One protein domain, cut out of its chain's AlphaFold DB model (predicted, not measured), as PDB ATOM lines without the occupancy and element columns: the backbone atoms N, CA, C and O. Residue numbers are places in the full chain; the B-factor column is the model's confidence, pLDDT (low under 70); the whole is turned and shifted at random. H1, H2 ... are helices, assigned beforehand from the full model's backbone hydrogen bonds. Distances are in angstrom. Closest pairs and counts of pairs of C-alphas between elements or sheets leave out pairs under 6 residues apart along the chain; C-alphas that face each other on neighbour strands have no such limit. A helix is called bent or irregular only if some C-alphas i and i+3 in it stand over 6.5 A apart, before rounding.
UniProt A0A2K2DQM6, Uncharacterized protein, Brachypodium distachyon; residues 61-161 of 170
ATOM      1  N   PHE A  61      98.266 129.969 135.489       70.38
ATOM      2  CA  PHE A  61      97.681 129.985 134.147       70.38
ATOM      3  C   PHE A  61      96.551 128.977 133.952       70.38
ATOM      4  O   PHE A  61      95.634 129.242 133.181       70.38
ATOM      5  N   ARG A  62      96.580 127.833 134.650       67.44
ATOM      6  CA  ARG A  62      95.450 126.891 134.645       67.44
ATOM      7  C   ARG A  62      94.218 127.541 135.269       67.44
ATOM      8  O   ARG A  62      93.124 127.371 134.750       67.44
ATOM      9  N   GLN A  63      94.409 128.329 136.323       68.75
ATOM     10  CA  GLN A  63      93.338 129.123 136.918       68.75
ATOM     11  C   GLN A  63      92.881 130.250 135.981       68.75
ATOM     12  O   GLN A  63      91.684 130.423 135.786       68.75
ATOM     13  N   LEU A  64      93.809 130.960 135.329       66.69
ATOM     14  CA  LEU A  64      93.475 132.022 134.371       66.69
ATOM     15  C   LEU A  64      92.710 131.499 133.144       66.69
ATOM     16  O   LEU A  64      91.826 132.169 132.627       66.69
ATOM     17  N   LYS A  65      93.015 130.289 132.673       65.12
ATOM     18  CA  LYS A  65      92.284 129.663 131.563       65.12
ATOM     19  C   LYS A  65      90.858 129.263 131.958       65.12
ATOM     20  O   LYS A  65      89.968 129.258 131.117       65.12
ATOM     21  N   ASN A  66      90.643 128.954 133.234       63.12
ATOM     22  CA  ASN A  66      89.343 128.639 133.818       63.12
ATOM     23  C   ASN A  66      88.717 129.860 134.510       63.12
ATOM     24  O   ASN A  66      87.880 129.690 135.398       63.12
ATOM     25  N   PHE A  67      89.130 131.071 134.111       64.12
ATOM     26  CA  PHE A  67      88.737 132.307 134.772       64.12
ATOM     27  C   PHE A  67      87.224 132.456 134.841       64.12
ATOM     28  O   PHE A  67      86.751 132.700 135.934       64.12
ATOM     29  N   ASP A  68      86.471 132.193 133.771       62.41
ATOM     30  CA  ASP A  68      85.001 132.306 133.797       62.41
ATOM     31  C   ASP A  68      84.367 131.424 134.883       62.41
ATOM     32  O   ASP A  68      83.572 131.896 135.687       62.41
ATOM     33  N   ARG A  69      84.808 130.164 135.007       61.34
ATOM     34  CA  ARG A  69      84.275 129.235 136.018       61.34
ATOM     35  C   ARG A  69      84.670 129.632 137.441       61.34
ATOM     36  O   ARG A  69      83.879 129.482 138.363       61.34
ATOM     37  N   ILE A  70      85.897 130.129 137.620       61.88
ATOM     38  CA  ILE A  70      86.375 130.657 138.904       61.88
ATOM     39  C   ILE A  70      85.620 131.938 139.250       61.88
ATOM     40  O   ILE A  70      85.212 132.099 140.393       61.88
ATOM     41  N   PHE A  71      85.428 132.830 138.285       59.34
ATOM     42  CA  PHE A  71      84.767 134.113 138.449       59.34
ATOM     43  C   PHE A  71      83.311 133.901 138.858       59.34
ATOM     44  O   PHE A  71      82.906 134.451 139.876       59.34
ATOM     45  N   ASP A  72      82.584 133.007 138.184       63.09
ATOM     46  CA  ASP A  72      81.209 132.642 138.543       63.09
ATOM     47  C   ASP A  72      81.105 132.064 139.967       63.09
ATOM     48  O   ASP A  72      80.237 132.467 140.743       63.09
ATOM     49  N   GLU A  73      82.028 131.182 140.374       62.59
ATOM     50  CA  GLU A  73      82.085 130.660 141.752       62.59
ATOM     51  C   GLU A  73      82.472 131.738 142.784       62.59
ATOM     52  O   GLU A  73      82.047 131.700 143.942       62.59
ATOM     53  N   HIS A  74      83.298 132.708 142.383       56.81
ATOM     54  CA  HIS A  74      83.906 133.703 143.269       56.81
ATOM     55  C   HIS A  74      83.132 135.013 143.358       56.81
ATOM     56  O   HIS A  74      83.382 135.756 144.305       56.81
ATOM     57  N   VAL A  75      82.168 135.292 142.477       57.31
ATOM     58  CA  VAL A  75      81.271 136.461 142.584       57.31
ATOM     59  C   VAL A  75      80.598 136.522 143.965       57.31
ATOM     60  O   VAL A  75      80.369 137.610 144.486       57.31
ATOM     61  N   ASN A  76      80.403 135.379 144.634       59.25
ATOM     62  CA  ASN A  76      79.876 135.331 146.000       59.25
ATOM     63  C   ASN A  76      80.916 135.571 147.124       59.25
ATOM     64  O   ASN A  76      80.513 135.917 148.234       59.25
ATOM     65  N   ARG A  77      82.236 135.396 146.900       56.28
ATOM     66  CA  ARG A  77      83.318 135.613 147.904       56.28
ATOM     67  C   ARG A  77      84.688 135.971 147.268       56.28
ATOM     68  O   ARG A  77      85.671 135.258 147.488       56.28
ATOM     69  N   PRO A  78      84.820 137.082 146.526       56.75
ATOM     70  CA  PRO A  78      85.908 137.241 145.555       56.75
ATOM     71  C   PRO A  78      87.289 137.493 146.171       56.75
ATOM     72  O   PRO A  78      88.307 137.061 145.638       56.75
ATOM     73  N   CYS A  79      87.358 138.185 147.308       62.03
ATOM     74  CA  CYS A  79      88.621 138.814 147.694       62.03
ATOM     75  C   CYS A  79      89.644 137.832 148.294       62.03
ATOM     76  O   CYS A  79      90.814 137.858 147.928       62.03
ATOM     77  N   ARG A  80      89.223 136.916 149.178       69.81
ATOM     78  CA  ARG A  80      90.174 136.138 150.000       69.81
ATOM     79  C   ARG A  80      90.913 135.042 149.241       69.81
ATOM     80  O   ARG A  80      92.079 134.801 149.528       69.81
ATOM     81  N   VAL A  81      90.255 134.366 148.301       73.94
ATOM     82  CA  VAL A  81      90.885 133.264 147.555       73.94
ATOM     83  C   VAL A  81      91.845 133.810 146.504       73.94
ATOM     84  O   VAL A  81      92.981 133.352 146.413       73.94
ATOM     85  N   ILE A  82      91.428 134.847 145.775       74.25
ATOM     86  CA  ILE A  82      92.288 135.536 144.808       74.25
ATOM     87  C   ILE A  82      93.488 136.157 145.528       74.25
ATOM     88  O   ILE A  82      94.621 136.006 145.074       74.25
ATOM     89  N   GLU A  83      93.269 136.788 146.685       77.19
ATOM     90  CA  GLU A  83      94.360 137.300 147.512       77.19
ATOM     91  C   GLU A  83      95.283 136.173 147.991       77.19
ATOM     92  O   GLU A  83      96.505 136.307 147.921       77.19
ATOM     93  N   HIS A  84      94.731 135.033 148.416       81.31
ATOM     94  CA  HIS A  84      95.535 133.891 148.835       81.31
ATOM     95  C   HIS A  84      96.450 133.397 147.711       81.31
ATOM     96  O   HIS A  84      97.646 133.231 147.929       81.31
ATOM     97  N   VAL A  85      95.916 133.214 146.507       77.44
ATOM     98  CA  VAL A  85      96.672 132.698 145.361       77.44
ATOM     99  C   VAL A  85      97.676 133.726 144.832       77.44
ATOM    100  O   VAL A  85      98.839 133.400 144.615       77.44
ATOM    101  N   LEU A  86      97.251 134.974 144.616       74.94
ATOM    102  CA  LEU A  86      98.060 135.970 143.906       74.94
ATOM    103  C   LEU A  86      98.987 136.782 144.815       74.94
ATOM    104  O   LEU A  86      99.917 137.419 144.315       74.94
ATOM    105  N   LYS A  87      98.752 136.788 146.132       73.88
ATOM    106  CA  LYS A  87      99.493 137.626 147.083       73.88
ATOM    107  C   LYS A  87     100.045 136.827 148.260       73.88
ATOM    108  O   LYS A  87     101.262 136.798 148.434       73.88
ATOM    109  N   THR A  88      99.187 136.183 149.051       80.69
ATOM    110  CA  THR A  88      99.579 135.603 150.350       80.69
ATOM    111  C   THR A  88     100.389 134.314 150.211       80.69
ATOM    112  O   THR A  88     101.329 134.103 150.967       80.69
ATOM    113  N   ASN A  89     100.057 133.465 149.240       81.50
ATOM    114  CA  ASN A  89     100.639 132.135 149.058       81.50
ATOM    115  C   ASN A  89     101.152 131.908 147.623       81.50
ATOM    116  O   ASN A  89     101.148 130.795 147.104       81.50
ATOM    117  N   PHE A  90     101.609 132.981 146.974       77.25
ATOM    118  CA  PHE A  90     102.016 132.985 145.565       77.25
ATOM    119  C   PHE A  90     103.101 131.954 145.218       77.25
ATOM    120  O   PHE A  90     103.080 131.376 144.138       77.25
ATOM    121  N   SER A  91     104.044 131.685 146.126       80.31
ATOM    122  CA  SER A  91     105.130 130.723 145.890       80.31
ATOM    123  C   SER A  91     104.642 129.287 145.683       80.31
ATOM    124  O   SER A  91     105.325 128.517 145.015       80.31
ATOM    125  N   ASN A  92     103.474 128.934 146.226       83.62
ATOM    126  CA  ASN A  92     102.885 127.603 146.074       83.62
ATOM    127  C   ASN A  92     102.097 127.434 144.765       83.62
ATOM    128  O   ASN A  92     101.749 126.312 144.402       83.62
ATOM    129  N   TYR A  93     101.852 128.523 144.032       80.62
ATOM    130  CA  TYR A  93     101.151 128.514 142.752       80.62
ATOM    131  C   TYR A  93     102.113 128.965 141.646       80.62
ATOM    132  O   TYR A  93     102.174 130.137 141.283       80.62
ATOM    133  N   SER A  94     102.897 128.032 141.102       81.44
ATOM    134  CA  SER A  94     103.760 128.310 139.945       81.44
ATOM    135  C   SER A  94     102.946 128.396 138.650       81.44
ATOM    136  O   SER A  94     101.805 127.938 138.575       81.44
ATOM    137  N   LYS A  95     103.507 128.975 137.587       81.44
ATOM    138  CA  LYS A  95     102.877 129.016 136.253       81.44
ATOM    139  C   LYS A  95     102.850 127.637 135.587       81.44
ATOM    140  O   LYS A  95     101.965 127.365 134.768       81.44
ATOM    141  N   GLY A  96     103.723 126.736 136.031       83.94
ATOM    142  CA  GLY A  96     103.794 125.339 135.616       83.94
ATOM    143  C   GLY A  96     104.604 125.123 134.348       83.94
ATOM    144  O   GLY A  96     104.560 125.947 133.438       83.94
ATOM    145  N   ALA A  97     105.275 123.970 134.275       82.25
ATOM    146  CA  ALA A  97     106.236 123.644 133.220       82.25
ATOM    147  C   ALA A  97     105.669 123.819 131.802       82.25
ATOM    148  O   ALA A  97     106.289 124.488 130.988       82.25
ATOM    149  N   PHE A  98     104.455 123.322 131.545       82.12
ATOM    150  CA  PHE A  98     103.795 123.446 130.240       82.12
ATOM    151  C   PHE A  98     103.610 124.904 129.789       82.12
ATOM    152  O   PHE A  98     103.888 125.254 128.646       82.12
ATOM    153  N   ASN A  99     103.158 125.779 130.690       77.69
ATOM    154  CA  ASN A  99     102.933 127.180 130.334       77.69
ATOM    155  C   ASN A  99     104.250 127.946 130.236       77.69
ATOM    156  O   ASN A  99     104.383 128.813 129.378       77.69
ATOM    157  N   THR A 100     105.219 127.615 131.091       83.19
ATOM    158  CA  THR A 100     106.574 128.152 130.990       83.19
ATOM    159  C   THR A 100     107.207 127.768 129.661       83.19
ATOM    160  O   THR A 100     107.782 128.635 129.031       83.19
ATOM    161  N   GLU A 101     107.062 126.531 129.187       84.25
ATOM    162  CA  GLU A 101     107.615 126.076 127.906       84.25
ATOM    163  C   GLU A 101     107.010 126.832 126.715       84.25
ATOM    164  O   GLU A 101     107.741 127.392 125.898       84.25
ATOM    165  N   ILE A 102     105.678 126.952 126.669       84.44
ATOM    166  CA  ILE A 102     104.985 127.723 125.626       84.44
ATOM    167  C   ILE A 102     105.415 129.193 125.658       84.44
ATOM    168  O   ILE A 102     105.731 129.776 124.621       84.44
ATOM    169  N   ALA A 103     105.432 129.801 126.847       83.69
ATOM    170  CA  ALA A 103     105.814 131.197 127.002       83.69
ATOM    171  C   ALA A 103     107.304 131.420 126.714       83.69
ATOM    172  O   ALA A 103     107.659 132.478 126.210       83.69
ATOM    173  N   ASN A 104     108.168 130.445 126.993       86.00
ATOM    174  CA  ASN A 104     109.608 130.548 126.774       86.00
ATOM    175  C   ASN A 104     109.952 130.573 125.282       86.00
ATOM    176  O   ASN A 104     110.816 131.338 124.869       86.00
ATOM    177  N   ASN A 105     109.216 129.837 124.447       84.06
ATOM    178  CA  ASN A 105     109.438 129.866 123.000       84.06
ATOM    179  C   ASN A 105     109.206 131.258 122.383       84.06
ATOM    180  O   ASN A 105     109.896 131.622 121.436       84.06
ATOM    181  N   LEU A 106     108.260 132.043 122.918       84.88
ATOM    182  CA  LEU A 106     107.926 133.373 122.390       84.88
ATOM    183  C   LEU A 106     108.577 134.526 123.171       84.88
ATOM    184  O   LEU A 106     109.010 135.512 122.582       84.88
ATOM    185  N   PHE A 107     108.634 134.421 124.497       82.75
ATOM    186  CA  PHE A 107     109.067 135.486 125.408       82.75
ATOM    187  C   PHE A 107     110.405 135.189 126.094       82.75
ATOM    188  O   PHE A 107     110.850 135.984 126.930       82.75
ATOM    189  N   GLY A 108     111.043 134.056 125.789       85.69
ATOM    190  CA  GLY A 108     112.253 133.603 126.468       85.69
ATOM    191  C   GLY A 108     112.045 133.494 127.979       85.69
ATOM    192  O   GLY A 108     110.961 133.187 128.471       85.69
ATOM    193  N   ASN A 109     113.057 133.898 128.745       84.19
ATOM    194  CA  ASN A 109     112.972 134.035 130.204       84.19
ATOM    195  C   ASN A 109     112.259 135.331 130.655       84.19
ATOM    196  O   ASN A 109     112.627 135.940 131.666       84.19
ATOM    197  N   GLY A 110     111.269 135.790 129.890       83.12
ATOM    198  CA  GLY A 110     110.482 136.980 130.188       83.12
ATOM    199  C   GLY A 110     109.530 136.799 131.375       83.12
ATOM    200  O   GLY A 110     109.355 135.708 131.924       83.12
ATOM    201  N   ILE A 111     108.852 137.886 131.742       83.88
ATOM    202  CA  ILE A 111     107.947 137.957 132.904       83.88
ATOM    203  C   ILE A 111     106.766 136.970 132.834       83.88
ATOM    204  O   ILE A 111     106.161 136.639 133.852       83.88
ATOM    205  N   PHE A 112     106.429 136.470 131.646       83.69
ATOM    206  CA  PHE A 112     105.373 135.470 131.466       83.69
ATOM    207  C   PHE A 112     105.867 134.027 131.617       83.69
ATOM    208  O   PHE A 112     105.064 133.153 131.929       83.69
ATOM    209  N   ALA A 113     107.169 133.780 131.451       85.88
ATOM    210  CA  ALA A 113     107.766 132.447 131.529       85.88
ATOM    211  C   ALA A 113     108.443 132.167 132.881       85.88
ATOM    212  O   ALA A 113     108.577 131.011 133.276       85.88
ATOM    213  N   THR A 114     108.860 133.206 133.611       86.06
ATOM    214  CA  THR A 114     109.586 133.065 134.883       86.06
ATOM    215  C   THR A 114     108.668 133.124 136.104       86.06
ATOM    216  O   THR A 114     107.638 133.797 136.090       86.06
ATOM    217  N   ASP A 115     109.051 132.439 137.185       84.38
ATOM    218  CA  ASP A 115     108.339 132.386 138.470       84.38
ATOM    219  C   ASP A 115     109.202 132.893 139.642       84.38
ATOM    220  O   ASP A 115     110.402 133.151 139.501       84.38
ATOM    221  N   GLY A 116     108.577 133.055 140.814       82.88
ATOM    222  CA  GLY A 116     109.265 133.380 142.068       82.88
ATOM    223  C   GLY A 116     109.915 134.769 142.093       82.88
ATOM    224  O   GLY A 116     109.358 135.745 141.587       82.88
ATOM    225  N   GLU A 117     111.097 134.867 142.702       83.25
ATOM    226  CA  GLU A 117     111.830 136.134 142.861       83.25
ATOM    227  C   GLU A 117     112.225 136.774 141.525       83.25
ATOM    228  O   GLU A 117     112.142 137.993 141.377       83.25
ATOM    229  N   LYS A 118     112.567 135.969 140.508       86.06
ATOM    230  CA  LYS A 118     112.874 136.480 139.162       86.06
ATOM    231  C   LYS A 118     111.676 137.223 138.570       86.06
ATOM    232  O   LYS A 118     111.828 138.338 138.071       86.06
ATOM    233  N   TRP A 119     110.481 136.649 138.707       85.38
ATOM    234  CA  TRP A 119     109.237 137.296 138.299       85.38
ATOM    235  C   TRP A 119     108.965 138.578 139.091       85.38
ATOM    236  O   TRP A 119     108.633 139.603 138.497       85.38
ATOM    237  N   ARG A 120     109.133 138.552 140.424       82.44
ATOM    238  CA  ARG A 120     108.933 139.738 141.281       82.44
ATOM    239  C   ARG A 120     109.861 140.878 140.875       82.44
ATOM    240  O   ARG A 120     109.413 142.018 140.761       82.44
ATOM    241  N   HIS A 121     111.126 140.563 140.616       88.31
ATOM    242  CA  HIS A 121     112.125 141.524 140.171       88.31
ATOM    243  C   HIS A 121     111.763 142.127 138.807       88.31
ATOM    244  O   HIS A 121     111.661 143.348 138.687       88.31
ATOM    245  N   GLN A 122     111.471 141.291 137.804       89.25
ATOM    246  CA  GLN A 122     111.063 141.749 136.470       89.25
ATOM    247  C   GLN A 122     109.771 142.578 136.511       89.25
ATOM    248  O   GLN A 122     109.684 143.614 135.858       89.25
ATOM    249  N   ARG A 123     108.782 142.177 137.323       86.75
ATOM    250  CA  ARG A 123     107.533 142.930 137.516       86.75
ATOM    251  C   ARG A 123     107.778 144.291 138.148       86.75
ATOM    252  O   ARG A 123     107.158 145.264 137.731       86.75
ATOM    253  N   LYS A 124     108.666 144.368 139.142       85.88
ATOM    254  CA  LYS A 124     109.022 145.634 139.785       85.88
ATOM    255  C   LYS A 124     109.688 146.578 138.787       85.88
ATOM    256  O   LYS A 124     109.263 147.722 138.684       85.88
ATOM    257  N   LEU A 125     110.648 146.091 138.001       87.25
ATOM    258  CA  LEU A 125     111.281 146.884 136.943       87.25
ATOM    259  C   LEU A 125     110.260 147.362 135.901       87.25
ATOM    260  O   LEU A 125     110.142 148.561 135.666       87.25
ATOM    261  N   ALA A 126     109.444 146.452 135.362       84.31
ATOM    262  CA  ALA A 126     108.403 146.794 134.397       84.31
ATOM    263  C   ALA A 126     107.400 147.818 134.957       84.31
ATOM    264  O   ALA A 126     106.959 148.704 134.235       84.31
ATOM    265  N   SER A 127     107.057 147.753 136.248       81.38
ATOM    266  CA  SER A 127     106.110 148.701 136.853       81.38
ATOM    267  C   SER A 127     106.572 150.162 136.799       81.38
ATOM    268  O   SER A 127     105.730 151.057 136.750       81.38
ATOM    269  N   HIS A 128     107.884 150.412 136.756       80.44
ATOM    270  CA  HIS A 128     108.427 151.761 136.590       80.44
ATOM    271  C   HIS A 128     108.304 152.254 135.141       80.44
ATOM    272  O   HIS A 128     107.899 153.397 134.920       80.44
ATOM    273  N   GLU A 129     108.554 151.378 134.164       80.12
ATOM    274  CA  GLU A 129     108.369 151.668 132.734       80.12
ATOM    275  C   GLU A 129     106.891 151.904 132.381       80.12
ATOM    276  O   GLU A 129     106.557 152.774 131.583       80.12
ATOM    277  N   PHE A 130     105.973 151.203 133.053       75.62
ATOM    278  CA  PHE A 130     104.524 151.400 132.931       75.62
ATOM    279  C   PHE A 130     103.957 152.417 133.936       75.62
ATOM    280  O   PHE A 130     102.783 152.347 134.307       75.62
ATOM    281  N   SER A 131     104.763 153.377 134.400       78.62
ATOM    282  CA  SER A 131     104.257 154.420 135.296       78.62
ATOM    283  C   SER A 131     103.162 155.259 134.628       78.62
ATOM    284  O   SER A 131     103.153 155.468 133.413       78.62
ATOM    285  N   THR A 132     102.250 155.811 135.430       78.44
ATOM    286  CA  THR A 132     101.126 156.629 134.938       78.44
ATOM    287  C   THR A 132     101.584 157.801 134.069       78.44
ATOM    288  O   THR A 132     100.883 158.190 133.139       78.44
ATOM    289  N   LYS A 133     102.766 158.364 134.357       81.44
ATOM    290  CA  LYS A 133     103.355 159.437 133.554       81.44
ATOM    291  C   LYS A 133     103.780 158.930 132.174       81.44
ATOM    292  O   LYS A 133     103.323 159.480 131.180       81.44
ATOM    293  N   VAL A 134     104.578 157.862 132.122       79.06
ATOM    294  CA  VAL A 134     105.071 157.282 130.860       79.06
ATOM    295  C   VAL A 134     103.913 156.789 129.991       79.06
ATOM    296  O   VAL A 134     103.854 157.111 128.807       79.06
ATOM    297  N   LEU A 135     102.939 156.096 130.590       79.75
ATOM    298  CA  LEU A 135     101.729 155.657 129.898       79.75
ATOM    299  C   LEU A 135     100.941 156.833 129.322       79.75
ATOM    300  O   LEU A 135     100.573 156.810 128.155       79.75
ATOM    301  N   ARG A 136     100.689 157.885 130.103       81.38
ATOM    302  CA  ARG A 136      99.937 159.039 129.597       81.38
ATOM    303  C   ARG A 136     100.657 159.706 128.428       81.38
ATOM    304  O   ARG A 136     100.018 159.996 127.421       81.38
ATOM    305  N   ASP A 137     101.959 159.931 128.552       82.38
ATOM    306  CA  ASP A 137     102.715 160.715 127.579       82.38
ATOM    307  C   ASP A 137     102.921 159.926 126.266       82.38
ATOM    308  O   ASP A 137     102.732 160.467 125.174       82.38
ATOM    309  N   PHE A 138     103.207 158.620 126.350       82.62
ATOM    310  CA  PHE A 138     103.372 157.755 125.178       82.62
ATOM    311  C   PHE A 138     102.033 157.318 124.571       82.62
ATOM    312  O   PHE A 138     101.787 157.489 123.372       82.62
ATOM    313  N   SER A 139     101.130 156.770 125.389       82.94
ATOM    314  CA  SER A 139      99.886 156.186 124.893       82.94
ATOM    315  C   SER A 139      98.944 157.237 124.326       82.94
ATOM    316  O   SER A 139      98.237 156.944 123.371       82.94
ATOM    317  N   SER A 140      98.941 158.473 124.837       85.00
ATOM    318  CA  SER A 140      98.052 159.512 124.307       85.00
ATOM    319  C   SER A 140      98.359 159.848 122.843       85.00
ATOM    320  O   SER A 140      97.440 159.961 122.032       85.00
ATOM    321  N   THR A 141      99.638 159.936 122.476       88.75
ATOM    322  CA  THR A 141     100.060 160.193 121.092       88.75
ATOM    323  C   THR A 141      99.766 158.996 120.191       88.75
ATOM    324  O   THR A 141      99.157 159.154 119.133       88.75
ATOM    325  N   VAL A 142     100.130 157.788 120.630       91.00
ATOM    326  CA  VAL A 142      99.910 156.555 119.858       91.00
ATOM    327  C   VAL A 142      98.420 156.286 119.650       91.00
ATOM    328  O   VAL A 142      97.997 156.008 118.529       91.00
ATOM    329  N   PHE A 143      97.602 156.421 120.697       90.75
ATOM    330  CA  PHE A 143      96.159 156.226 120.596       90.75
ATOM    331  C   PHE A 143      95.503 157.270 119.707       90.75
ATOM    332  O   PHE A 143      94.681 156.891 118.881       90.75
ATOM    333  N   ARG A 144      95.878 158.552 119.802       91.44
ATOM    334  CA  ARG A 144      95.343 159.577 118.890       91.44
ATOM    335  C   ARG A 144      95.700 159.286 117.439       91.44
ATOM    336  O   ARG A 144      94.825 159.350 116.583       91.44
ATOM    337  N   MET A 145      96.954 158.927 117.165       93.19
ATOM    338  CA  MET A 145      97.399 158.591 115.812       93.19
ATOM    339  C   MET A 145      96.635 157.386 115.249       93.19
ATOM    340  O   MET A 145      96.143 157.437 114.125       93.19
ATOM    341  N   ASN A 146      96.514 156.305 116.021       93.25
ATOM    342  CA  ASN A 146      95.812 155.104 115.567       93.25
ATOM    343  C   ASN A 146      94.296 155.324 115.469       93.25
ATOM    344  O   ASN A 146      93.679 154.844 114.524       93.25
ATOM    345  N   ALA A 147      93.700 156.105 116.373       93.25
ATOM    346  CA  ALA A 147      92.293 156.490 116.294       93.25
ATOM    347  C   ALA A 147      92.004 157.337 115.046       93.25
ATOM    348  O   ALA A 147      90.986 157.121 114.395       93.25
ATOM    349  N   ALA A 148      92.907 158.248 114.671       94.88
ATOM    350  CA  ALA A 148      92.782 159.017 113.436       94.88
ATOM    351  C   ALA A 148      92.821 158.106 112.196       94.88
ATOM    352  O   ALA A 148      91.926 158.186 111.359       94.88
ATOM    353  N   LYS A 149      93.785 157.173 112.125       93.50
ATOM    354  CA  LYS A 149      93.870 156.173 111.040       93.50
ATOM    355  C   LYS A 149      92.612 155.309 110.947       93.50
ATOM    356  O   LYS A 149      92.113 155.040 109.857       93.50
ATOM    357  N   LEU A 150      92.092 154.870 112.092       93.56
ATOM    358  CA  LEU A 150      90.858 154.093 112.155       93.56
ATOM    359  C   LEU A 150      89.660 154.919 111.668       93.56
ATOM    360  O   LEU A 150      88.875 154.439 110.851       93.56
ATOM    361  N   SER A 151      89.546 156.170 112.121       94.56
ATOM    362  CA  SER A 151      88.482 157.088 111.705       94.56
ATOM    363  C   SER A 151      88.505 157.348 110.201       94.56
ATOM    364  O   SER A 151      87.449 157.408 109.579       94.56
ATOM    365  N   GLU A 152      89.688 157.479 109.607       94.19
ATOM    366  CA  GLU A 152      89.850 157.666 108.166       94.19
ATOM    367  C   GLU A 152      89.343 156.447 107.380       94.19
ATOM    368  O   GLU A 152      88.545 156.596 106.453       94.19
ATOM    369  N   LYS A 153      89.719 155.227 107.793       91.06
ATOM    370  CA  LYS A 153      89.236 153.983 107.167       91.06
ATOM    371  C   LYS A 153      87.721 153.842 107.256       91.06
ATOM    372  O   LYS A 153      87.079 153.492 106.266       91.06
ATOM    373  N   ILE A 154      87.152 154.130 108.427       93.69
ATOM    374  CA  ILE A 154      85.702 154.090 108.638       93.69
ATOM    375  C   ILE A 154      85.014 155.132 107.751       93.69
ATOM    376  O   ILE A 154      84.032 154.808 107.089       93.69
ATOM    377  N   SER A 155      85.550 156.353 107.676       94.31
ATOM    378  CA  SER A 155      84.999 157.417 106.829       94.31
ATOM    379  C   SER A 155      85.042 157.053 105.343       94.31
ATOM    380  O   SER A 155      84.064 157.275 104.631       94.31
ATOM    381  N   SER A 156      86.148 156.476 104.872       93.31
ATOM    382  CA  SER A 156      86.304 156.029 103.484       93.31
ATOM    383  C   SER A 156      85.281 154.948 103.125       93.31
ATOM    384  O   SER A 156      84.552 155.061 102.140       93.31
ATOM    385  N   ALA A 157      85.125 153.939 103.981       92.75
ATOM    386  CA  ALA A 157      84.148 152.886 103.742       92.75
ATOM    387  C   ALA A 157      82.699 153.351 103.877       92.75
ATOM    388  O   ALA A 157      81.851 152.886 103.118       92.75
ATOM    389  N   ALA A 158      82.415 154.296 104.775       94.31
ATOM    390  CA  ALA A 158      81.108 154.936 104.855       94.31
ATOM    391  C   ALA A 158      80.778 155.684 103.551       94.31
ATOM    392  O   ALA A 158      79.675 155.528 103.025       94.31
ATOM    393  N   ALA A 159      81.742 156.422 102.985       95.81
ATOM    394  CA  ALA A 159      81.583 157.106 101.700       95.81
ATOM    395  C   ALA A 159      81.337 156.122 100.543       95.81
ATOM    396  O   ALA A 159      80.499 156.376  99.679       95.81
ATOM    397  N   SER A 160      82.006 154.967 100.555       95.06
ATOM    398  CA  SER A 160      81.815 153.898  99.567       95.06
ATOM    399  C   SER A 160      80.638 152.955  99.866       95.06
ATOM    400  O   SER A 160      80.391 152.042  99.081       95.06
ATOM    401  N   ARG A 161      79.908 153.152 100.978       92.56
ATOM    402  CA  ARG A 161      78.837 152.261 101.479       92.56
ATOM    403  C   ARG A 161      79.268 150.791 101.609       92.56
ATOM    404  O   ARG A 161      78.491 149.879 101.332       92.56
TER     405      ARG A 161
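This is residues 61 to 161 of the 170 residues of an uncharacterized protein of Brachypodium distachyon (UniProt A0A2K2DQM6). A long helix, H6, sticks out as an arm from a loose, open head in which H1 to H5 follow one another, no helix touching another. The printed part has 101 residues with six named helices, H1 to H6 in chain order, and is all helix. It is extended, with a radius of gyration of the C-alphas of 19.7 A and spans of 56 by 34 by 29 A.

H6, residues 132 to 159, runs 38.6 A to C-alpha 159 at (81.583, 157.106, 101.700), with a kink of 31 degrees near residue 139. H5 is residues 116 to 129, 20.6 A; H4 97 to 107; H3 78 to 88, only just irregular, C-alphas 78 and 81 being 6.7 A apart; H2 67 to 74; H1 61 to 65, from C-alpha 61 at (97.681, 129.985, 134.147).

H6 and H5 meet only through their link. H5 and H4 are apart. H4 and H1 are close but not clearly touching, closest C-alphas Asn 99 and Phe 61, 7.1 A. Every O i to N i+4 pair is within hydrogen-bond range in H1 and H2, 5 of 7 in H3, 6 of 7 in H4, 8 of 10 in H5, 23 of 24 in H6.

The farthest C-alphas, Asn 92 and Ser 160, are 57.4 A apart. The printed part has no cut and no long link; pLDDT is under 70 in residues 62 to 80.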